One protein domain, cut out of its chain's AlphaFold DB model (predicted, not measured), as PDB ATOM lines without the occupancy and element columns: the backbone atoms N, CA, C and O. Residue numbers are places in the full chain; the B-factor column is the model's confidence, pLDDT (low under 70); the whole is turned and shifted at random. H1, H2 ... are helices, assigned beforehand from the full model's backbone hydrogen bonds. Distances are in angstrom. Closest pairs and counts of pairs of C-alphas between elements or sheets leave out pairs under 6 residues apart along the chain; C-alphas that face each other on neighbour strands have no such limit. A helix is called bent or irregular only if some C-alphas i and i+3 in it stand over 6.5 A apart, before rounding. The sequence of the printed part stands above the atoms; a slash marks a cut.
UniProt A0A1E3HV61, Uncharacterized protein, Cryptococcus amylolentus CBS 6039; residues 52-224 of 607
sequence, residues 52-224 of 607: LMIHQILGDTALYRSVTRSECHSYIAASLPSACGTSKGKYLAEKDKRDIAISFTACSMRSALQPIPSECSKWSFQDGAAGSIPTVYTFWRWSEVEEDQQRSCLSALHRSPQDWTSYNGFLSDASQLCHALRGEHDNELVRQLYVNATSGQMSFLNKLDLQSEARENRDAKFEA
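Overview. This is residues 52 to 224 of the 607 residues of an uncharacterized protein of Cryptococcus amylolentus CBS 6039 (UniProt A0A1E3HV61). One very long helix, H8, sticks out with residues 187 to 224 from a compact head, in which H1 to H7 and loops gather at its near end. In the head, H3 and H4 form a hairpin, with H5 and H7 packed together beyond H4. The printed part has 173 residues with eight named helices, H1 to H8 in order, no named strand, class all helix. It is extended, radius of gyration of the C-alphas 24.7 A, spanning 95 by 35 by 33 A.

Along the chain. H8, residues 161 to 224, is one helix by its hydrogen bonds but bent, C-alphas 172 and 175 being 6.9 A apart; its arms are H8a, 161 to 172, and H8b, 175 to 224, 73.1 A long, ending at C-alpha 224 (33.945, 171.208, -57.283). H4 spans residues 94 to 111, 25.6 A; H3 71 to 83, 18.8 A; H7 147 to 157. H1 spans 52 to 57, from C-alpha 52 (37.027, 162.252, 4.952); H2 64 to 67; H5 118 to 123; H6 136 to 139.

Arrangement. Residues 178 to 185 of H8b touch residues 77 to 82 of H3, closest C-alphas Arg 182 and Pro 81, 4.7 A, at a steep tilt of 64 degrees. H8a touches H4, closest C-alphas Phe 170 and Ala 101, 4.7 A. The hairpin H3 and H4 has a shallow tilt of 16 degrees, opposite ways. H5 touches H7, closest C-alphas Cys 120 and Cys 153, 4.7 A. Every O i to N i+4 pair is within hydrogen-bond range in H1, H4, H7, H8a and H8b; H3 has 6 of 9, H5 0 of 2 but 2 of 3 O i to N i+3; H2 and H6 are too short.

Size, cuts and confidence. C-alphas 159 and 224, the farthest apart, are 95.0 A apart. The printed part has no cut. The link H5 to H6 is long. Residues 52 to 66, 85 to 90 and 126 to 146 have pLDDT under 70.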
ATOM      1  N   LEU A  52      36.613 160.923   5.407       58.25
ATOM      2  CA  LEU A  52      37.027 162.252   4.952       58.25
ATOM      3  C   LEU A  52      35.856 163.136   4.468       58.25
ATOM      4  O   LEU A  52      35.850 164.343   4.709       58.25
ATOM      5  N   MET A  53      34.876 162.541   3.787       56.66
ATOM      6  CA  MET A  53      33.717 163.229   3.212       56.66
ATOM      7  C   MET A  53      32.743 163.642   4.315       56.66
ATOM      8  O   MET A  53      32.373 164.810   4.406       56.66
ATOM      9  N   ILE A  54      32.450 162.726   5.239       57.78
ATOM     10  CA  ILE A  54      31.594 163.008   6.393       57.78
ATOM     11  C   ILE A  54      32.232 164.142   7.252       57.78
ATOM     12  O   ILE A  54      31.525 165.020   7.759       57.78
ATOM     13  N   HIS A  55      33.573 164.185   7.368       56.78
ATOM     14  CA  HIS A  55      34.317 165.199   8.141       56.78
ATOM     15  C   HIS A  55      34.242 166.611   7.537       56.78
ATOM     16  O   HIS A  55      34.217 167.603   8.268       56.78
ATOM     17  N   GLN A  56      34.202 166.721   6.205       57.62
ATOM     18  CA  GLN A  56      34.089 168.001   5.495       57.62
ATOM     19  C   GLN A  56      32.704 168.647   5.631       57.62
ATOM     20  O   GLN A  56      32.570 169.854   5.432       57.62
ATOM     21  N   ILE A  57      31.682 167.859   5.964       54.91
ATOM     22  CA  ILE A  57      30.274 168.223   5.755       54.91
ATOM     23  C   ILE A  57      29.593 168.618   7.056       54.91
ATOM     24  O   ILE A  57      28.895 169.628   7.122       54.91
ATOM     25  N   LEU A  58      29.853 167.862   8.117       57.38
ATOM     26  CA  LEU A  58      29.421 168.217   9.466       57.38
ATOM     27  C   LEU A  58      30.397 169.214  10.118       57.38
ATOM     28  O   LEU A  58      30.084 169.789  11.159       57.38
ATOM     29  N   GLY A  59      31.564 169.443   9.504       58.16
ATOM     30  CA  GLY A  59      32.692 170.118  10.133       58.16
ATOM     31  C   GLY A  59      33.224 169.322  11.325       58.16
ATOM     32  O   GLY A  59      32.769 168.219  11.625       58.16
ATOM     33  N   ASP A  60      34.161 169.905  12.067       51.47
ATOM     34  CA  ASP A  60      34.685 169.341  13.320       51.47
ATOM     35  C   ASP A  60      33.673 169.531  14.479       51.47
ATOM     36  O   ASP A  60      33.995 169.991  15.576       51.47
ATOM     37  N   THR A  61      32.390 169.273  14.210       58.88
ATOM     38  CA  THR A  61      31.304 169.449  15.173       58.88
ATOM     39  C   THR A  61      31.113 168.180  15.996       58.88
ATOM     40  O   THR A  61      31.348 167.058  15.548       58.88
ATOM     41  N   ALA A  62      30.645 168.342  17.234       63.34
ATOM     42  CA  ALA A  62      30.300 167.223  18.113       63.34
ATOM     43  C   ALA A  62      29.301 166.234  17.469       63.34
ATOM     44  O   ALA A  62      29.306 165.055  17.824       63.34
ATOM     45  N   LEU A  63      28.516 166.710  16.492       65.94
ATOM     46  CA  LEU A  63      27.555 165.948  15.698       65.94
ATOM     47  C   LEU A  63      28.236 164.951  14.742       65.94
ATOM     48  O   LEU A  63      27.749 163.845  14.563       65.94
ATOM     49  N   TYR A  64      29.399 165.287  14.181       67.81
ATOM     50  CA  TYR A  64      30.205 164.344  13.398       67.81
ATOM     51  C   TYR A  64      30.677 163.170  14.261       67.81
ATOM     52  O   TYR A  64      30.428 162.001  13.969       67.81
ATOM     53  N   ARG A  65      31.295 163.502  15.400       69.12
ATOM     54  CA  ARG A  65      31.831 162.516  16.344       69.12
ATOM     55  C   ARG A  65      30.763 161.703  17.053       69.12
ATOM     56  O   ARG A  65      31.141 160.771  17.747       69.12
ATOM     57  N   SER A  66      29.481 162.058  17.003       66.94
ATOM     58  CA  SER A  66      28.408 161.229  17.572       66.94
ATOM     59  C   SER A  66      27.923 160.163  16.587       66.94
ATOM     60  O   SER A  66      27.395 159.138  17.008       66.94
ATOM     61  N   VAL A  67      28.183 160.359  15.295       73.44
ATOM     62  CA  VAL A  67      27.627 159.570  14.191       73.44
ATOM     63  C   VAL A  67      28.657 158.598  13.603       73.44
ATOM     64  O   VAL A  67      28.281 157.593  13.014       73.44
ATOM     65  N   THR A  68      29.950 158.834  13.830       75.56
ATOM     66  CA  THR A  68      31.056 157.972  13.369       75.56
ATOM     67  C   THR A  68      31.729 157.167  14.490       75.56
ATOM     68  O   THR A  68      32.778 156.568  14.278       75.56
ATOM     69  N   ARG A  69      31.146 157.111  15.703       79.75
ATOM     70  CA  ARG A  69      31.777 156.452  16.878       79.75
ATOM     71  C   ARG A  69      32.018 154.959  16.716       79.75
ATOM     72  O   ARG A  69      32.881 154.405  17.387       79.75
ATOM     73  N   SER A  70      31.199 154.302  15.908       83.44
ATOM     74  CA  SER A  70      31.296 152.873  15.648       83.44
ATOM     75  C   SER A  70      30.710 152.564  14.277       83.44
ATOM     76  O   SER A  70      29.890 153.329  13.768       83.44
ATOM     77  N   GLU A  71      31.034 151.394  13.731       80.56
ATOM     78  CA  GLU A  71      30.463 150.911  12.465       80.56
ATOM     79  C   GLU A  71      28.923 150.902  12.492       80.56
ATOM     80  O   GLU A  71      28.284 151.334  11.539       80.56
ATOM     81  N   CYS A  72      28.327 150.522  13.630       84.00
ATOM     82  CA  CYS A  72      26.881 150.615  13.884       84.00
ATOM     83  C   CYS A  72      26.329 152.047  13.702       84.00
ATOM     84  O   CYS A  72      25.306 152.229  13.043       84.00
ATOM     85  N   HIS A  73      27.009 153.075  14.236       87.19
ATOM     86  CA  HIS A  73      26.579 154.471  14.084       87.19
ATOM     87  C   HIS A  73      26.718 154.933  12.625       87.19
ATOM     88  O   HIS A  73      25.764 155.486  12.077       87.19
ATOM     89  N   SER A  74      27.853 154.635  11.980       83.81
ATOM     90  CA  SER A  74      28.105 154.980  10.574       83.81
ATOM     91  C   SER A  74      27.094 154.321   9.635       83.81
ATOM     92  O   SER A  74      26.643 154.935   8.671       83.81
ATOM     93  N   TYR A  75      26.680 153.090   9.942       82.38
ATOM     94  CA  TYR A  75      25.653 152.391   9.184       82.38
ATOM     95  C   TYR A  75      24.286 153.082   9.308       82.38
ATOM     96  O   TYR A  75      23.624 153.340   8.299       82.38
ATOM     97  N   ILE A  76      23.852 153.414  10.533       82.69
ATOM     98  CA  ILE A  76      22.593 154.149  10.745       82.69
ATOM     99  C   ILE A  76      22.640 155.484   9.996       82.69
ATOM    100  O   ILE A  76      21.686 155.822   9.290       82.69
ATOM    101  N   ALA A  77      23.761 156.200  10.086       84.31
ATOM    102  CA  ALA A  77      23.989 157.459   9.386       84.31
ATOM    103  C   ALA A  77      23.835 157.329   7.868       84.31
ATOM    104  O   ALA A  77      23.125 158.124   7.261       84.31
ATOM    105  N   ALA A  78      24.434 156.300   7.263       79.75
ATOM    106  CA  ALA A  78      24.344 156.051   5.826       79.75
ATOM    107  C   ALA A  78      22.901 155.770   5.362       79.75
ATOM    108  O   ALA A  78      22.527 156.123   4.244       79.75
ATOM    109  N   SER A  79      22.063 155.180   6.222       78.50
ATOM    110  CA  SER A  79      20.653 154.896   5.911       78.50
ATOM    111  C   SER A  79      19.707 156.094   6.113       78.50
ATOM    112  O   SER A  79      18.648 156.170   5.476       78.50
ATOM    113  N   LEU A  80      20.093 157.057   6.959       81.19
ATOM    114  CA  LEU A  80      19.258 158.177   7.402       81.19
ATOM    115  C   LEU A  80      18.755 159.109   6.280       81.19
ATOM    116  O   LEU A  80      17.577 159.469   6.332       81.19
ATOM    117  N   PRO A  81      19.556 159.489   5.254       79.50
ATOM    118  CA  PRO A  81      19.105 160.390   4.189       79.50
ATOM    119  C   PRO A  81      17.818 159.921   3.501       79.50
ATOM    120  O   PRO A  81      16.922 160.721   3.232       79.50
ATOM    121  N   SER A  82      17.703 158.609   3.277       73.25
ATOM    122  CA  SER A  82      16.542 157.997   2.626       73.25
ATOM    123  C   SER A  82      15.282 158.028   3.504       73.25
ATOM    124  O   SER A  82      14.181 158.254   2.998       73.25
ATOM    125  N   ALA A  83      15.438 157.876   4.823       73.12
ATOM    126  CA  ALA A  83      14.354 157.914   5.806       73.12
ATOM    127  C   ALA A  83      13.860 159.348   6.062       73.12
ATOM    128  O   ALA A  83      12.663 159.614   6.116       73.12
ATOM    129  N   CYS A  84      14.796 160.294   6.118       77.50
ATOM    130  CA  CYS A  84      14.558 161.724   6.297       77.50
ATOM    131  C   CYS A  84      13.823 162.405   5.128       77.50
ATOM    132  O   CYS A  84      13.389 163.555   5.243       77.50
ATOM    133  N   GLY A  85      13.719 161.730   3.979       64.69
ATOM    134  CA  GLY A  85      13.139 162.258   2.746       64.69
ATOM    135  C   GLY A  85      11.610 162.190   2.658       64.69
ATOM    136  O   GLY A  85      11.009 162.998   1.948       64.69
ATOM    137  N   THR A  86      10.971 161.244   3.356       63.84
ATOM    138  CA  THR A  86       9.571 160.849   3.103       63.84
ATOM    139  C   THR A  86       8.535 161.697   3.842       63.84
ATOM    140  O   THR A  86       7.398 161.821   3.377       63.84
ATOM    141  N   SER A  87       8.905 162.342   4.954       60.84
ATOM    142  CA  SER A  87       8.007 163.255   5.659       60.84
ATOM    143  C   SER A  87       7.871 164.555   4.861       60.84
ATOM    144  O   SER A  87       8.819 165.327   4.749       60.84
ATOM    145  N   LYS A  88       6.679 164.843   4.326       59.22
ATOM    146  CA  LYS A  88       6.370 166.089   3.585       59.22
ATOM    147  C   LYS A  88       6.561 167.384   4.405       59.22
ATOM    148  O   LYS A  88       6.379 168.474   3.870       59.22
ATOM    149  N   GLY A  89       6.885 167.286   5.695       65.88
ATOM    150  CA  GLY A  89       7.131 168.417   6.583       65.88
ATOM    151  C   GLY A  89       8.585 168.895   6.560       65.88
ATOM    152  O   GLY A  89       9.512 168.119   6.359       65.88
ATOM    153  N   LYS A  90       8.786 170.189   6.847       66.12
ATOM    154  CA  LYS A  90      10.112 170.796   7.081       66.12
ATOM    155  C   LYS A  90      10.815 170.226   8.326       66.12
ATOM    156  O   LYS A  90      11.993 170.484   8.521       66.12
ATOM    157  N   TYR A  91      10.094 169.477   9.155       75.88
ATOM    158  CA  TYR A  91      10.572 168.910  10.406       75.88
ATOM    159  C   TYR A  91      10.319 167.406  10.415       75.88
ATOM    160  O   TYR A  91       9.254 166.958   9.986       75.88
ATOM    161  N   LEU A  92      11.288 166.660  10.939       81.00
ATOM    162  CA  LEU A  92      11.158 165.234  11.210       81.00
ATOM    163  C   LEU A  92      10.015 165.008  12.217       81.00
ATOM    164  O   LEU A  92       9.904 165.765  13.189       81.00
ATOM    165  N   ALA A  93       9.157 164.009  11.998       85.12
ATOM    166  CA  ALA A  93       8.080 163.722  12.942       85.12
ATOM    167  C   ALA A  93       8.665 163.268  14.289       85.12
ATOM    168  O   ALA A  93       9.695 162.600  14.334       85.12
ATOM    169  N   GLU A  94       8.011 163.608  15.403       84.88
ATOM    170  CA  GLU A  94       8.486 163.226  16.745       84.88
ATOM    171  C   GLU A  94       8.676 161.712  16.888       84.88
ATOM    172  O   GLU A  94       9.635 161.264  17.508       84.88
ATOM    173  N   LYS A  95       7.809 160.909  16.260       86.25
ATOM    174  CA  LYS A  95       7.958 159.450  16.219       86.25
ATOM    175  C   LYS A  95       9.303 159.035  15.615       86.25
ATOM    176  O   LYS A  95      10.039 158.292  16.260       86.25
ATOM    177  N   ASP A  96       9.633 159.577  14.448       84.50
ATOM    178  CA  ASP A  96      10.859 159.258  13.719       84.50
ATOM    179  C   ASP A  96      12.095 159.759  14.480       84.50
ATOM    180  O   ASP A  96      13.095 159.053  14.564       84.50
ATOM    181  N   LYS A  97      12.020 160.935  15.125       88.50
ATOM    182  CA  LYS A  97      13.095 161.427  16.009       88.50
ATOM    183  C   LYS A  97      13.397 160.434  17.127       88.50
ATOM    184  O   LYS A  97      14.564 160.146  17.390       88.50
ATOM    185  N   ARG A  98      12.350 159.915  17.777       89.94
ATOM    186  CA  ARG A  98      12.479 158.930  18.859       89.94
ATOM    187  C   ARG A  98      13.069 157.622  18.347       89.94
ATOM    188  O   ARG A  98      13.967 157.093  18.989       89.94
ATOM    189  N   ASP A  99      12.649 157.144  17.181       88.00
ATOM    190  CA  ASP A  99      13.209 155.928  16.585       88.00
ATOM    191  C   ASP A  99      14.691 156.087  16.226       88.00
ATOM    192  O   ASP A  99      15.490 155.178  16.469       88.00
ATOM    193  N   ILE A 100      15.086 157.252  15.701       87.94
ATOM    194  CA  ILE A 100      16.490 157.549  15.381       87.94
ATOM    195  C   ILE A 100      17.307 157.559  16.673       87.94
ATOM    196  O   ILE A 100      18.341 156.895  16.763       87.94
ATOM    197  N   ALA A 101      16.804 158.248  17.696       91.81
ATOM    198  CA  ALA A 101      17.457 158.337  18.992       91.81
ATOM    199  C   ALA A 101      17.604 156.970  19.677       91.81
ATOM    200  O   ALA A 101      18.678 156.667  20.198       91.81
ATOM    201  N   ILE A 102      16.574 156.116  19.639       91.88
ATOM    202  CA  ILE A 102      16.644 154.748  20.177       91.88
ATOM    203  C   ILE A 102      17.690 153.929  19.413       91.88
ATOM    204  O   ILE A 102      18.502 153.257  20.046       91.88
ATOM    205  N   SER A 103      17.729 154.021  18.081       89.88
ATOM    206  CA  SER A 103      18.686 153.270  17.251       89.88
ATOM    207  C   SER A 103      20.138 153.647  17.564       89.88
ATOM    208  O   SER A 103      20.980 152.777  17.791       89.88
ATOM    209  N   PHE A 104      20.435 154.947  17.663       90.75
ATOM    210  CA  PHE A 104      21.769 155.421  18.043       90.75
ATOM    211  C   PHE A 104      22.133 155.057  19.488       90.75
ATOM    212  O   PHE A 104      23.271 154.670  19.765       90.75
ATOM    213  N   THR A 105      21.162 155.097  20.403       92.75
ATOM    214  CA  THR A 105      21.368 154.666  21.795       92.75
ATOM    215  C   THR A 105      21.681 153.175  21.863       92.75
ATOM    216  O   THR A 105      22.644 152.786  22.513       92.75
ATOM    217  N   ALA A 106      20.947 152.340  21.126       90.94
ATOM    218  CA  ALA A 106      21.202 150.905  21.043       90.94
ATOM    219  C   ALA A 106      22.603 150.606  20.476       90.94
ATOM    220  O   ALA A 106      23.318 149.762  21.020       90.94
ATOM    221  N   CYS A 107      23.045 151.337  19.443       90.44
ATOM    222  CA  CYS A 107      24.421 151.244  18.943       90.44
ATOM    223  C   CYS A 107      25.459 151.683  19.984       90.44
ATOM    224  O   CYS A 107      26.522 151.063  20.080       90.44
ATOM    225  N   SER A 108      25.178 152.724  20.771       91.50
ATOM    226  CA  SER A 108      26.055 153.176  21.860       91.50
ATOM    227  C   SER A 108      26.188 152.119  22.959       91.50
ATOM    228  O   SER A 108      27.310 151.787  23.336       91.50
ATOM    229  N   MET A 109      25.074 151.523  23.398       91.44
ATOM    230  CA  MET A 109      25.066 150.426  24.375       91.44
ATOM    231  C   MET A 109      25.875 149.230  23.864       91.44
ATOM    232  O   MET A 109      26.762 148.736  24.558       91.44
ATOM    233  N   ARG A 110      25.650 148.819  22.609       88.56
ATOM    234  CA  ARG A 110      26.401 147.726  21.969       88.56
ATOM    235  C   ARG A 110      27.899 148.019  21.902       88.56
ATOM    236  O   ARG A 110      28.704 147.154  22.231       88.56
ATOM    237  N   SER A 111      28.272 149.235  21.506       88.31
ATOM    238  CA  SER A 111      29.677 149.663  21.418       88.31
ATOM    239  C   SER A 111      30.357 149.697  22.790       88.31
ATOM    240  O   SER A 111      31.555 149.453  22.889       88.31
ATOM    241  N   ALA A 112      29.589 149.951  23.854       90.00
ATOM    242  CA  ALA A 112      30.034 149.881  25.244       90.00
ATOM    243  C   ALA A 112      29.967 148.461  25.845       90.00
ATOM    244  O   ALA A 112      30.196 148.301  27.044       90.00
ATOM    245  N   LEU A 113      29.651 147.435  25.039       89.25
ATOM    246  CA  LEU A 113      29.448 146.043  25.466       89.25
ATOM    247  C   LEU A 113      28.341 145.875  26.525       89.25
ATOM    248  O   LEU A 113      28.360 144.932  27.317       89.25
ATOM    249  N   GLN A 114      27.361 146.778  26.539       89.50
ATOM    250  CA  GLN A 114      26.197 146.710  27.416       89.50
ATOM    251  C   GLN A 114      25.058 145.931  26.738       89.50
ATOM    252  O   GLN A 114      24.814 146.106  25.538       89.50
ATOM    253  N   PRO A 115      24.335 145.069  27.479       89.19
ATOM    254  CA  PRO A 115      23.204 144.343  26.925       89.19
ATOM    255  C   PRO A 115      22.066 145.314  26.598       89.19
ATOM    256  O   PRO A 115      21.629 146.090  27.446       89.19
ATOM    257  N   ILE A 116      21.562 145.247  25.368       90.88
ATOM    258  CA  ILE A 116      20.398 146.031  24.948       90.88
ATOM    259  C   ILE A 116      19.145 145.422  25.602       90.88
ATOM    260  O   ILE A 116      18.974 144.199  25.535       90.88
ATOM    261  N   PRO A 117      18.249 146.226  26.207       94.00
ATOM    262  CA  PRO A 117      16.996 145.730  26.760       94.00
ATOM    263  C   PRO A 117      16.191 144.960  25.714       94.00
ATOM    264  O   PRO A 117      16.094 145.375  24.556       94.00
ATOM    265  N   SER A 118      15.572 143.855  26.125       90.12
ATOM    266  CA  SER A 118      14.757 143.018  25.237       90.12
ATOM    267  C   SER A 118      13.617 143.800  24.574       90.12
ATOM    268  O   SER A 118      13.287 143.570  23.410       90.12
ATOM    269  N   GLU A 119      13.091 144.797  25.286       92.56
ATOM    270  CA  GLU A 119      12.063 145.738  24.856       92.56
ATOM    271  C   GLU A 119      12.539 146.624  23.687       92.56
ATOM    272  O   GLU A 119      11.732 147.048  22.864       92.56
ATOM    273  N   CYS A 120      13.851 146.859  23.579       90.75
ATOM    274  CA  CYS A 120      14.499 147.646  22.527       90.75
ATOM    275  C   CYS A 120      15.118 146.788  21.411       90.75
ATOM    276  O   CYS A 120      15.763 147.320  20.508       90.75
ATOM    277  N   SER A 121      14.925 145.467  21.438       86.38
ATOM    278  CA  SER A 121      15.538 144.531  20.480       86.38
ATOM    279  C   SER A 121      15.239 144.862  19.011       86.38
ATOM    280  O   SER A 121      16.080 144.612  18.151       86.38
ATOM    281  N   LYS A 122      14.097 145.498  18.716       83.56
ATOM    282  CA  LYS A 122      13.724 145.933  17.357       83.56
ATOM    283  C   LYS A 122      14.647 146.993  16.758       83.56
ATOM    284  O   LYS A 122      14.795 147.035  15.544       83.56
ATOM    285  N   TRP A 123      15.258 147.820  17.602       85.12
ATOM    286  CA  TRP A 123      16.232 148.840  17.205       85.12
ATOM    287  C   TRP A 123      17.675 148.346  17.372       85.12
ATOM    288  O   TRP A 123      18.621 149.086  17.110       85.12
ATOM    289  N   SER A 124      17.865 147.102  17.831       79.69
ATOM    290  CA  SER A 124      19.192 146.506  17.915       79.69
ATOM    291  C   SER A 124      19.658 146.082  16.527       79.69
ATOM    292  O   SER A 124      18.976 145.347  15.813       79.69
ATOM    293  N   PHE A 125      20.848 146.538  16.149       70.69
ATOM    294  CA  PHE A 125      21.531 146.026  14.973       70.69
ATOM    295  C   PHE A 125      21.935 144.582  15.274       70.69
ATOM    296  O   PHE A 125      22.750 144.362  16.167       70.69
ATOM    297  N   GLN A 126      21.343 143.590  14.609       67.44
ATOM    298  CA  GLN A 126      21.878 142.230  14.631       67.44
ATOM    299  C   GLN A 126      22.914 142.121  13.519       67.44
ATOM    300  O   GLN A 126      22.621 142.461  12.374       67.44
ATOM    301  N   ASP A 127      24.113 141.646  13.861       60.03
ATOM    302  CA  ASP A 127      25.114 141.272  12.866       60.03
ATOM    303  C   ASP A 127      24.527 140.090  12.098       60.03
ATOM    304  O   ASP A 127      24.536 138.949  12.566       60.03
ATOM    305  N   GLY A 128      23.901 140.385  10.960       52.69
ATOM    306  CA  GLY A 128      23.412 139.359  10.060       52.69
ATOM    307  C   GLY A 128      24.569 138.430   9.717       52.69
ATOM    308  O   GLY A 128      25.663 138.892   9.385       52.69
ATOM    309  N   ALA A 129      24.336 137.121   9.822       47.25
ATOM    310  CA  ALA A 129      25.263 136.116   9.324       47.25
ATOM    311  C   ALA A 129      25.729 136.521   7.915       47.25
ATOM    312  O   ALA A 129      24.903 136.892   7.079       47.25
ATOM    313  N   ALA A 130      27.050 136.507   7.700       43.69
ATOM    314  CA  ALA A 130      27.733 137.013   6.513       43.69
ATOM    315  C   ALA A 130      26.951 136.727   5.213       43.69
ATOM    316  O   ALA A 130      26.959 135.604   4.714       43.69
ATOM    317  N   GLY A 131      26.247 137.738   4.689       47.84
ATOM    318  CA  GLY A 131      25.501 137.647   3.428       47.84
ATOM    319  C   GLY A 131      24.071 138.199   3.439       47.84
ATOM    320  O   GLY A 131      23.548 138.488   2.365       47.84
ATOM    321  N   SER A 132      23.428 138.403   4.594       48.84
ATOM    322  CA  SER A 132      22.130 139.096   4.638       48.84
ATOM    323  C   SER A 132      22.332 140.611   4.721       48.84
ATOM    324  O   SER A 132      22.967 141.086   5.662       48.84
ATOM    325  N   ILE A 133      21.777 141.362   3.764       51.22
ATOM    326  CA  ILE A 133      21.699 142.833   3.801       51.22
ATOM    327  C   ILE A 133      21.191 143.246   5.193       51.22
ATOM    328  O   ILE A 133      20.139 142.741   5.599       51.22
ATOM    329  N   PRO A 134      21.898 144.115   5.941       51.38
ATOM    330  CA  PRO A 134      21.448 144.496   7.268       51.38
ATOM    331  C   PRO A 134      20.043 145.094   7.178       51.38
ATOM    332  O   PRO A 134      19.770 146.000   6.389       51.38
ATOM    333  N   THR A 135      19.127 144.561   7.982       50.78
ATOM    334  CA  THR A 135      17.677 144.832   7.991       50.78
ATOM    335  C   THR A 135      17.295 146.283   8.315       50.78
ATOM    336  O   THR A 135      16.116 146.636   8.366       50.78
ATOM    337  N   VAL A 136      18.270 147.172   8.475       50.44
ATOM    338  CA  VAL A 136      18.058 148.601   8.710       50.44
ATOM    339  C   VAL A 136      17.479 149.312   7.481       50.44
ATOM    340  O   VAL A 136      16.677 150.228   7.650       50.44
ATOM    341  N   TYR A 137      17.742 148.841   6.254       47.44
ATOM    342  CA  TYR A 137      17.082 149.383   5.050       47.44
ATOM    343  C   TYR A 137      15.557 149.155   5.037       47.44
ATOM    344  O   TYR A 137      14.814 149.911   4.409       47.44
ATOM    345  N   THR A 138      15.069 148.134   5.747       50.91
ATOM    346  CA  THR A 138      13.632 147.860   5.903       50.91
ATOM    347  C   THR A 138      13.013 148.529   7.131       50.91
ATOM    348  O   THR A 138      11.799 148.725   7.147       50.91
ATOM    349  N   PHE A 139      13.824 148.935   8.116       53.41
ATOM    350  CA  PHE A 139      13.350 149.481   9.392       53.41
ATOM    351  C   PHE A 139      12.584 150.803   9.225       53.41
ATOM    352  O   PHE A 139      11.492 150.965   9.759       53.41
ATOM    353  N   TRP A 140      13.102 151.718   8.401       58.97
ATOM    354  CA  TRP A 140      12.492 153.038   8.183       58.97
ATOM    355  C   TRP A 140      11.369 153.049   7.147       58.97
ATOM    356  O   TRP A 140      10.661 154.044   7.007       58.97
ATOM    357  N   ARG A 141      11.233 151.969   6.368       49.59
ATOM    358  CA  ARG A 141      10.351 151.947   5.196       49.59
ATOM    359  C   ARG A 141       9.009 151.270   5.471       49.59
ATOM    360  O   ARG A 141       8.052 151.580   4.773       49.59
ATOM    361  N   TRP A 142       8.910 150.398   6.479       44.88
ATOM    362  CA  TRP A 142       7.683 149.653   6.774       44.88
ATOM    363  C   TRP A 142       7.616 149.227   8.246       44.88
ATOM    364  O   TRP A 142       8.162 148.205   8.639       44.88
ATOM    365  N   SER A 143       6.905 149.979   9.076       44.00
ATOM    366  CA  SER A 143       5.738 149.469   9.805       44.00
ATOM    367  C   SER A 143       5.280 150.525  10.795       44.00
ATOM    368  O   SER A 143       6.066 151.310  11.328       44.00
ATOM    369  N   GLU A 144       3.982 150.542  11.050       53.34
ATOM    370  CA  GLU A 144       3.439 151.005  12.311       53.34
ATOM    371  C   GLU A 144       4.138 150.235  13.440       53.34
ATOM    372  O   GLU A 144       3.622 149.249  13.954       53.34
ATOM    373  N   VAL A 145       5.342 150.653  13.839       57.22
ATOM    374  CA  VAL A 145       5.806 150.337  15.181       57.22
ATOM    375  C   VAL A 145       4.730 150.935  16.068       57.22
ATOM    376  O   VAL A 145       4.540 152.160  16.068       57.22
ATOM    377  N   GLU A 146       3.954 150.054  16.696       65.81
ATOM    378  CA  GLU A 146       2.955 150.426  17.683       65.81
ATOM    379  C   GLU A 146       3.663 151.348  18.668       65.81
ATOM    380  O   GLU A 146       4.731 151.007  19.190       65.81
ATOM    381  N   GLU A 147       3.108 152.539  18.898       78.62
ATOM    382  CA  GLU A 147       3.678 153.493  19.854       78.62
ATOM    383  C   GLU A 147       3.956 152.829  21.210       78.62
ATOM    384  O   GLU A 147       4.854 153.248  21.933       78.62
ATOM    385  N   ASP A 148       3.236 151.753  21.524       83.69
ATOM    386  CA  ASP A 148       3.385 150.933  22.719       83.69
ATOM    387  C   ASP A 148       4.738 150.219  22.819       83.69
ATOM    388  O   ASP A 148       5.308 150.132  23.907       83.69
ATOM    389  N   GLN A 149       5.321 149.776  21.706       85.31
ATOM    390  CA  GLN A 149       6.662 149.183  21.709       85.31
ATOM    391  C   GLN A 149       7.737 150.253  21.868       85.31
ATOM    392  O   GLN A 149       8.686 150.063  22.630       85.31
ATOM    393  N   GLN A 150       7.555 151.407  21.216       88.62
ATOM    394  CA  GLN A 150       8.433 152.562  21.405       88.62
ATOM    395  C   GLN A 150       8.396 153.014  22.873       88.62
ATOM    396  O   GLN A 150       9.440 153.159  23.501       88.62
ATOM    397  N   ARG A 151       7.202 153.136  23.470       90.44
ATOM    398  CA  ARG A 151       7.010 153.438  24.901       90.44
ATOM    399  C   ARG A 151       7.668 152.400  25.806       90.44
ATOM    400  O   ARG A 151       8.303 152.782  26.786       90.44
ATOM    401  N   SER A 152       7.543 151.113  25.485       93.25
ATOM    402  CA  SER A 152       8.136 150.022  26.271       93.25
ATOM    403  C   SER A 152       9.663 150.086  26.266       93.25
ATOM    404  O   SER A 152      10.285 150.018  27.327       93.25
ATOM    405  N   CYS A 153      10.271 150.308  25.098       93.62
ATOM    406  CA  CYS A 153      11.713 150.513  24.989       93.62
ATOM    407  C   CYS A 153      12.168 151.781  25.732       93.62
ATOM    408  O   CYS A 153      13.112 151.731  26.515       93.62
ATOM    409  N   LEU A 154      11.460 152.905  25.576       94.12
ATOM    410  CA  LEU A 154      11.780 154.146  26.291       94.12
ATOM    411  C   LEU A 154      11.676 153.989  27.811       94.12
ATOM    412  O   LEU A 154      12.519 154.507  28.540       94.12
ATOM    413  N   SER A 155      10.680 153.242  28.293       95.19
ATOM    414  CA  SER A 155      10.549 152.908  29.712       95.19
ATOM    415  C   SER A 155      11.744 152.093  30.209       95.19
ATOM    416  O   SER A 155      12.239 152.353  31.304       95.19
ATOM    417  N   ALA A 156      12.244 151.152  29.399       94.75
ATOM    418  CA  ALA A 156      13.439 150.381  29.721       94.75
ATOM    419  C   ALA A 156      14.703 151.257  29.742       94.75
ATOM    420  O   ALA A 156      15.461 151.183  30.708       94.75
ATOM    421  N   LEU A 157      14.892 152.139  28.753       93.88
ATOM    422  CA  LEU A 157      16.018 153.085  28.709       93.88
ATOM    423  C   LEU A 157      16.004 154.055  29.901       93.88
ATOM    424  O   LEU A 157      17.053 154.356  30.461       93.88
ATOM    425  N   HIS A 158      14.824 154.487  30.357       95.38
ATOM    426  CA  HIS A 158      14.681 155.366  31.523       95.38
ATOM    427  C   HIS A 158      15.121 154.705  32.847       95.38
ATOM    428  O   HIS A 158      15.387 155.400  33.827       95.38
ATOM    429  N   ARG A 159      15.225 153.366  32.913       94.44
ATOM    430  CA  ARG A 159      15.729 152.663  34.113       94.44
ATOM    431  C   ARG A 159      17.223 152.921  34.351       94.44
ATOM    432  O   ARG A 159      17.682 152.769  35.480       94.44
ATOM    433  N   SER A 160      17.961 153.314  33.314       94.75
ATOM    434  CA  SER A 160      19.396 153.591  33.354       94.75
ATOM    435  C   SER A 160      19.659 155.076  33.079       94.75
ATOM    436  O   SER A 160      19.440 155.547  31.960       94.75
ATOM    437  N   PRO A 161      20.164 155.848  34.061       92.38
ATOM    438  CA  PRO A 161      20.456 157.269  33.863       92.38
ATOM    439  C   PRO A 161      21.449 157.544  32.722       92.38
ATOM    440  O   PRO A 161      21.349 158.568  32.046       92.38
ATOM    441  N   GLN A 162      22.395 156.630  32.490       91.75
ATOM    442  CA  GLN A 162      23.394 156.749  31.426       91.75
ATOM    443  C   GLN A 162      22.773 156.567  30.031       91.75
ATOM    444  O   GLN A 162      23.040 157.366  29.127       91.75
ATOM    445  N   ASP A 163      21.900 155.570  29.870       92.50
ATOM    446  CA  ASP A 163      21.238 155.282  28.590       92.50
ATOM    447  C   ASP A 163      20.191 156.346  28.266       92.50
ATOM    448  O   ASP A 163      20.105 156.818  27.133       92.50
ATOM    449  N   TRP A 164      19.466 156.815  29.285       94.75
ATOM    450  CA  TRP A 164      18.523 157.920  29.154       94.75
ATOM    451  C   TRP A 164      19.205 159.225  28.726       94.75
ATOM    452  O   TRP A 164      18.678 159.967  27.896       94.75
ATOM    453  N   THR A 165      20.396 159.510  29.259       93.81
ATOM    454  CA  THR A 165      21.172 160.698  28.866       93.81
ATOM    455  C   THR A 165      21.633 160.597  27.411       93.81
ATOM    456  O   THR A 165      21.501 161.565  26.662       93.81
ATOM    457  N   SER A 166      22.109 159.422  26.990       91.81
ATOM    458  CA  SER A 166      22.517 159.171  25.600       91.81
ATOM    459  C   SER A 166      21.335 159.317  24.638       91.81
ATOM    460  O   SER A 166      21.436 160.033  23.644       91.81
ATOM    461  N   TYR A 167      20.185 158.738  24.991       94.94
ATOM    462  CA  TYR A 167      18.942 158.880  24.238       94.94
ATOM    463  C   TYR A 167      18.518 160.340  24.068       94.94
ATOM    464  O   TYR A 167      18.241 160.758  22.948       94.94
ATOM    465  N   ASN A 168      18.503 161.137  25.142       94.19
ATOM    466  CA  ASN A 168      18.108 162.546  25.043       94.19
ATOM    467  C   ASN A 168      19.070 163.368  24.176       94.19
ATOM    468  O   ASN A 168      18.611 164.240  23.440       94.19
ATOM    469  N   GLY A 169      20.372 163.068  24.227       91.56
ATOM    470  CA  GLY A 169      21.358 163.681  23.336       91.56
ATOM    471  C   GLY A 169      21.088 163.346  21.869       91.56
ATOM    472  O   GLY A 169      20.995 164.237  21.030       91.56
ATOM    473  N   PHE A 170      20.856 162.072  21.546       91.75
ATOM    474  CA  PHE A 170      20.509 161.696  20.173       91.75
ATOM    475  C   PHE A 170      19.135 162.223  19.738       91.75
ATOM    476  O   PHE A 170      18.947 162.521  18.563       91.75
ATOM    477  N   LEU A 171      18.185 162.388  20.660       92.50
ATOM    478  CA  LEU A 171      16.862 162.941  20.373       92.50
ATOM    479  C   LEU A 171      16.926 164.429  20.006       92.50
ATOM    480  O   LEU A 171      16.266 164.842  19.049       92.50
ATOM    481  N   SER A 172      17.724 165.229  20.727       90.31
ATOM    482  CA  SER A 172      17.945 166.637  20.370       90.31
ATOM    483  C   SER A 172      18.649 166.774  19.023       90.31
ATOM    484  O   SER A 172      18.303 167.645  18.220       90.31
ATOM    485  N   ASP A 173      19.591 165.872  18.757       89.56
ATOM    486  CA  ASP A 173      20.466 165.925  17.592       89.56
ATOM    487  C   ASP A 173      19.817 165.324  16.337       89.56
ATOM    488  O   ASP A 173      20.170 165.708  15.222       89.56
ATOM    489  N   ALA A 174      18.813 164.449  16.486       87.38
ATOM    490  CA  ALA A 174      18.179 163.711  15.389       87.38
ATOM    491  C   ALA A 174      17.692 164.620  14.251       87.38
ATOM    492  O   ALA A 174      17.878 164.306  13.078       87.38
ATOM    493  N   SER A 175      17.099 165.774  14.577       86.31
ATOM    494  CA  SER A 175      16.606 166.710  13.552       86.31
ATOM    495  C   SER A 175      17.750 167.380  12.789       86.31
ATOM    496  O   SER A 175      17.676 167.530  11.570       86.31
ATOM    497  N   GLN A 176      18.815 167.775  13.494       85.00
ATOM    498  CA  GLN A 176      19.983 168.418  12.885       85.00
ATOM    499  C   GLN A 176      20.755 167.426  12.017       85.00
ATOM    500  O   GLN A 176      21.115 167.747  10.887       85.00
ATOM    501  N   LEU A 177      20.921 166.199  12.513       83.81
ATOM    502  CA  LEU A 177      21.564 165.109  11.797       83.81
ATOM    503  C   LEU A 177      20.818 164.761  10.506       83.81
ATOM    504  O   LEU A 177      21.416 164.645   9.440       83.81
ATOM    505  N   CYS A 178      19.494 164.669  10.601       84.50
ATOM    506  CA  CYS A 178      18.616 164.407   9.472       84.50
ATOM    507  C   CYS A 178      18.712 165.498   8.394       84.50
ATOM    508  O   CYS A 178      18.832 165.192   7.208       84.50
ATOM    509  N   HIS A 179      18.726 166.777   8.788       83.62
ATOM    510  CA  HIS A 179      18.902 167.884   7.847       83.62
ATOM    511  C   HIS A 179      20.293 167.917   7.207       83.62
ATOM    512  O   HIS A 179      20.386 168.157   6.004       83.62
ATOM    513  N   ALA A 180      21.351 167.676   7.984       83.56
ATOM    514  CA  ALA A 180      22.724 167.692   7.485       83.56
ATOM    515  C   ALA A 180      22.960 166.576   6.453       83.56
ATOM    516  O   ALA A 180      23.362 166.857   5.325       83.56
ATOM    517  N   LEU A 181      22.620 165.333   6.807       82.12
ATOM    518  CA  LEU A 181      22.811 164.165   5.942       82.12
ATOM    519  C   LEU A 181      21.918 164.209   4.692       82.12
ATOM    520  O   LEU A 181      22.330 163.793   3.610       82.12
ATOM    521  N   ARG A 182      20.699 164.756   4.802       81.62
ATOM    522  CA  ARG A 182      19.825 164.971   3.640       81.62
ATOM    523  C   ARG A 182      20.368 166.044   2.703       81.62
ATOM    524  O   ARG A 182      20.362 165.838   1.496       81.62
ATOM    525  N   GLY A 183      20.838 167.170   3.241       80.62
ATOM    526  CA  GLY A 183      21.414 168.243   2.431       80.62
ATOM    527  C   GLY A 183      22.601 167.761   1.598       80.62
ATOM    528  O   GLY A 183      22.730 168.135   0.438       80.62
ATOM    529  N   GLU A 184      23.435 166.885   2.156       76.75
ATOM    530  CA  GLU A 184      24.525 166.234   1.428       76.75
ATOM    531  C   GLU A 184      24.023 165.303   0.324       76.75
ATOM    532  O   GLU A 184      24.464 165.423  -0.818       76.75
ATOM    533  N   HIS A 185      23.096 164.402   0.652       81.06
ATOM    534  CA  HIS A 185      22.545 163.475  -0.331       81.06
ATOM    535  C   HIS A 185      21.892 164.219  -1.502       81.06
ATOM    536  O   HIS A 185      22.151 163.900  -2.661       81.06
ATOM    537  N   ASP A 186      21.112 165.262  -1.202       81.62
ATOM    538  CA  ASP A 186      20.492 166.124  -2.205       81.62
ATOM    539  C   ASP A 186      21.565 166.861  -3.033       81.62
ATOM    540  O   ASP A 186      21.446 166.950  -4.256       81.62
ATOM    541  N   ASN A 187      22.650 167.341  -2.412       81.50
ATOM    542  CA  ASN A 187      23.760 167.991  -3.119       81.50
ATOM    543  C   ASN A 187      24.506 167.033  -4.058       81.50
ATOM    544  O   ASN A 187      24.789 167.407  -5.199       81.50
ATOM    545  N   GLU A 188      24.821 165.814  -3.620       81.12
ATOM    546  CA  GLU A 188      25.496 164.823  -4.465       81.12
ATOM    547  C   GLU A 188      24.578 164.355  -5.597       81.12
ATOM    548  O   GLU A 188      25.013 164.278  -6.746       81.12
ATOM    549  N   LEU A 189      23.282 164.163  -5.325       82.25
ATOM    550  CA  LEU A 189      22.290 163.879  -6.361       82.25
ATOM    551  C   LEU A 189      22.239 165.004  -7.404       82.25
ATOM    552  O   LEU A 189      22.288 164.739  -8.604       82.25
ATOM    553  N   VAL A 190      22.192 166.267  -6.971       81.12
ATOM    554  CA  VAL A 190      22.231 167.427  -7.876       81.12
ATOM    555  C   VAL A 190      23.536 167.457  -8.673       81.12
ATOM    556  O   VAL A 190      23.506 167.724  -9.877       81.12
ATOM    557  N   ARG A 191      24.676 167.142  -8.051       82.19
ATOM    558  CA  ARG A 191      25.981 167.083  -8.724       82.19
ATOM    559  C   ARG A 191      26.004 165.999  -9.800       82.19
ATOM    560  O   ARG A 191      26.428 166.270 -10.923       82.19
ATOM    561  N   GLN A 192      25.497 164.808  -9.495       84.31
ATOM    562  CA  GLN A 192      25.386 163.701 -10.445       84.31
ATOM    563  C   GLN A 192      24.431 164.033 -11.590       84.31
ATOM    564  O   GLN A 192      24.774 163.830 -12.755       84.31
ATOM    565  N   LEU A 193      23.269 164.615 -11.289       83.19
ATOM    566  CA  LEU A 193      22.326 165.091 -12.300       83.19
ATOM    567  C   LEU A 193      22.967 166.144 -13.210       83.19
ATOM    568  O   LEU A 193      22.791 166.084 -14.426       83.19
ATOM    569  N   TYR A 194      23.759 167.061 -12.654       84.50
ATOM    570  CA  TYR A 194      24.482 168.067 -13.428       84.50
ATOM    571  C   TYR A 194      25.560 167.444 -14.329       84.50
ATOM    572  O   TYR A 194      25.645 167.787 -15.508       84.50
ATOM    573  N   VAL A 195      26.350 166.490 -13.829       86.62
ATOM    574  CA  VAL A 195      27.357 165.763 -14.630       86.62
ATOM    575  C   VAL A 195      26.694 164.954 -15.754       86.62
ATOM    576  O   VAL A 195      27.146 164.966 -16.902       86.62
ATOM    577  N   ASN A 196      25.566 164.308 -15.468       87.50
ATOM    578  CA  ASN A 196      24.807 163.554 -16.464       87.50
ATOM    579  C   ASN A 196      24.179 164.478 -17.522       87.50
ATOM    580  O   ASN A 196      24.245 164.189 -18.716       87.50
ATOM    581  N   ALA A 197      23.630 165.624 -17.116       82.75
ATOM    582  CA  ALA A 197      23.079 166.609 -18.042       82.75
ATOM    583  C   ALA A 197      24.168 167.242 -18.924       82.75
ATOM    584  O   ALA A 197      23.999 167.345 -20.139       82.75
ATOM    585  N   THR A 198      25.304 167.622 -18.335       88.38
ATOM    586  CA  THR A 198      26.427 168.232 -19.067       88.38
ATOM    587  C   THR A 198      27.097 167.253 -20.026       88.38
ATOM    588  O   THR A 198      27.404 167.636 -21.154       88.38
ATOM    589  N   SER A 199      27.256 165.979 -19.654       88.06
ATOM    590  CA  SER A 199      27.762 164.956 -20.581       88.06
ATOM    591  C   SER A 199      26.807 164.727 -21.761       88.06
ATOM    592  O   SER A 199      27.247 164.658 -22.913       88.06
ATOM    593  N   GLY A 200      25.492 164.724 -21.510       84.56
ATOM    594  CA  GLY A 200      24.471 164.706 -22.557       84.56
ATOM    595  C   GLY A 200      24.586 165.904 -23.507       84.56
ATOM    596  O   GLY A 200      24.597 165.725 -24.726       84.56
ATOM    597  N   GLN A 201      24.757 167.114 -22.967       83.75
ATOM    598  CA  GLN A 201      24.936 168.337 -23.756       83.75
ATOM    599  C   GLN A 201      26.217 168.316 -24.598       83.75
ATOM    600  O   GLN A 201      26.157 168.636 -25.784       83.75
ATOM    601  N   MET A 202      27.352 167.882 -24.042       86.75
ATOM    602  CA  MET A 202      28.595 167.736 -24.811       86.75
ATOM    603  C   MET A 202      28.428 166.739 -25.960       86.75
ATOM    604  O   MET A 202      28.838 167.015 -27.084       86.75
ATOM    605  N   SER A 203      27.756 165.607 -25.720       85.69
ATOM    606  CA  SER A 203      27.490 164.624 -26.776       85.69
ATOM    607  C   SER A 203      26.622 165.189 -27.908       85.69
ATOM    608  O   SER A 203      26.807 164.840 -29.074       85.69
ATOM    609  N   PHE A 204      25.686 166.081 -27.575       88.62
ATOM    610  CA  PHE A 204      24.844 166.764 -28.548       88.62
ATOM    611  C   PHE A 204      25.632 167.806 -29.349       88.62
ATOM    612  O   PHE A 204      25.524 167.823 -30.574       88.62
ATOM    613  N   LEU A 205      26.465 168.616 -28.687       88.62
ATOM    614  CA  LEU A 205      27.335 169.589 -29.356       88.62
ATOM    615  C   LEU A 205      28.304 168.903 -30.325       88.62
ATOM    616  O   LEU A 205      28.388 169.317 -31.474       88.62
ATOM    617  N   ASN A 206      28.926 167.792 -29.921       89.25
ATOM    618  CA  ASN A 206      29.803 167.017 -30.804       89.25
ATOM    619  C   ASN A 206      29.060 166.486 -32.041       89.25
ATOM    620  O   ASN A 206      29.614 166.444 -33.135       89.25
ATOM    621  N   LYS A 207      27.784 166.096 -31.904       90.44
ATOM    622  CA  LYS A 207      26.964 165.683 -33.057       90.44
ATOM    623  C   LYS A 207      26.634 166.849 -33.987       90.44
ATOM    624  O   LYS A 207      26.566 166.632 -35.193       90.44
ATOM    625  N   LEU A 208      26.399 168.048 -33.450       87.62
ATOM    626  CA  LEU A 208      26.186 169.246 -34.266       87.62
ATOM    627  C   LEU A 208      27.456 169.643 -35.023       87.62
ATOM    628  O   LEU A 208      27.360 169.995 -36.193       87.62
ATOM    629  N   ASP A 209      28.619 169.518 -34.386       92.12
ATOM    630  CA  ASP A 209      29.919 169.808 -34.994       92.12
ATOM    631  C   ASP A 209      30.212 168.861 -36.168       92.12
ATOM    632  O   ASP A 209      30.408 169.302 -37.299       92.12
ATOM    633  N   LEU A 210      30.045 167.549 -35.955       92.50
ATOM    634  CA  LEU A 210      30.144 166.543 -37.021       92.50
ATOM    635  C   LEU A 210      29.143 166.784 -38.163       92.50
ATOM    636  O   LEU A 210      29.441 166.528 -39.329       92.50
ATOM    637  N   GLN A 211      27.931 167.259 -37.854       90.19
ATOM    638  CA  GLN A 211      26.966 167.634 -38.888       90.19
ATOM    639  C   GLN A 211      27.393 168.885 -39.661       90.19
ATOM    640  O   GLN A 211      27.086 168.965 -40.850       90.19
ATOM    641  N   SER A 212      28.055 169.845 -39.009       90.81
ATOM    642  CA  SER A 212      28.609 171.039 -39.654       90.81
ATOM    643  C   SER A 212      29.712 170.651 -40.633       90.81
ATOM    644  O   SER A 212      29.606 170.958 -41.816       90.81
ATOM    645  N   GLU A 213      30.686 169.854 -40.188       93.88
ATOM    646  CA  GLU A 213      31.784 169.364 -41.028       93.88
ATOM    647  C   GLU A 213      31.263 168.551 -42.229       93.88
ATOM    648  O   GLU A 213      31.689 168.722 -43.373       93.88
ATOM    649  N   ALA A 214      30.255 167.698 -42.005       90.62
ATOM    650  CA  ALA A 214      29.621 166.936 -43.078       90.62
ATOM    651  C   ALA A 214      28.848 167.812 -44.084       90.62
ATOM    652  O   ALA A 214      28.648 167.385 -45.227       90.62
ATOM    653  N   ARG A 215      28.369 168.996 -43.674       89.06
ATOM    654  CA  ARG A 215      27.754 169.981 -44.579       89.06
ATOM    655  C   ARG A 215      28.825 170.699 -45.383       89.06
ATOM    656  O   ARG A 215      28.752 170.646 -46.602       89.06
ATOM    657  N   GLU A 216      29.866 171.217 -44.735       91.62
ATOM    658  CA  GLU A 216      30.985 171.888 -45.410       91.62
ATOM    659  C   GLU A 216      31.638 170.993 -46.473       91.62
ATOM    660  O   GLU A 216      31.855 171.415 -47.605       91.62
ATOM    661  N   ASN A 217      31.864 169.714 -46.161       93.56
ATOM    662  CA  ASN A 217      32.433 168.769 -47.123       93.56
ATOM    663  C   ASN A 217      31.479 168.472 -48.298       93.56
ATOM    664  O   ASN A 217      31.908 168.222 -49.424       93.56
ATOM    665  N   ARG A 218      30.160 168.488 -48.062       89.25
ATOM    666  CA  ARG A 218      29.168 168.324 -49.133       89.25
ATOM    667  C   ARG A 218      29.130 169.548 -50.035       89.25
ATOM    668  O   ARG A 218      29.091 169.379 -51.250       89.25
ATOM    669  N   ASP A 219      29.174 170.731 -49.441       86.56
ATOM    670  CA  ASP A 219      29.148 172.002 -50.154       86.56
ATOM    671  C   ASP A 219      30.431 172.165 -50.985       86.56
ATOM    672  O   ASP A 219      30.351 172.436 -52.179       86.56
ATOM    673  N   ALA A 220      31.602 171.825 -50.431       91.00
ATOM    674  CA  ALA A 220      32.870 171.803 -51.166       91.00
ATOM    675  C   ALA A 220      32.860 170.823 -52.357       91.00
ATOM    676  O   ALA A 220      33.361 171.135 -53.437       91.00
ATOM    677  N   LYS A 221      32.266 169.630 -52.192       91.25
ATOM    678  CA  LYS A 221      32.102 168.670 -53.300       91.25
ATOM    679  C   LYS A 221      31.142 169.181 -54.365       91.25
ATOM    680  O   LYS A 221      31.387 168.962 -55.548       91.25
ATOM    681  N   PHE A 222      30.046 169.809 -53.952       85.44
ATOM    682  CA  PHE A 222      29.075 170.381 -54.874       85.44
ATOM    683  C   PHE A 222      29.705 171.505 -55.703       85.44
ATOM    684  O   PHE A 222      29.570 171.495 -56.924       85.44
ATOM    685  N   GLU A 223      30.483 172.381 -55.067       87.69
ATOM    686  CA  GLU A 223      31.228 173.451 -55.737       87.69
ATOM    687  C   GLU A 223      32.245 172.898 -56.748       87.69
ATOM    688  O   GLU A 223      32.288 173.333 -57.899       87.69
ATOM    689  N   ALA A 224      33.005 171.863 -56.372       89.25
ATOM    690  CA  ALA A 224      33.945 171.208 -57.283       89.25
ATOM    691  C   ALA A 224      33.247 170.598 -58.515       89.25
ATOM    692  O   ALA A 224      33.766 170.684 -59.628       89.25
TER     693      ALA A 224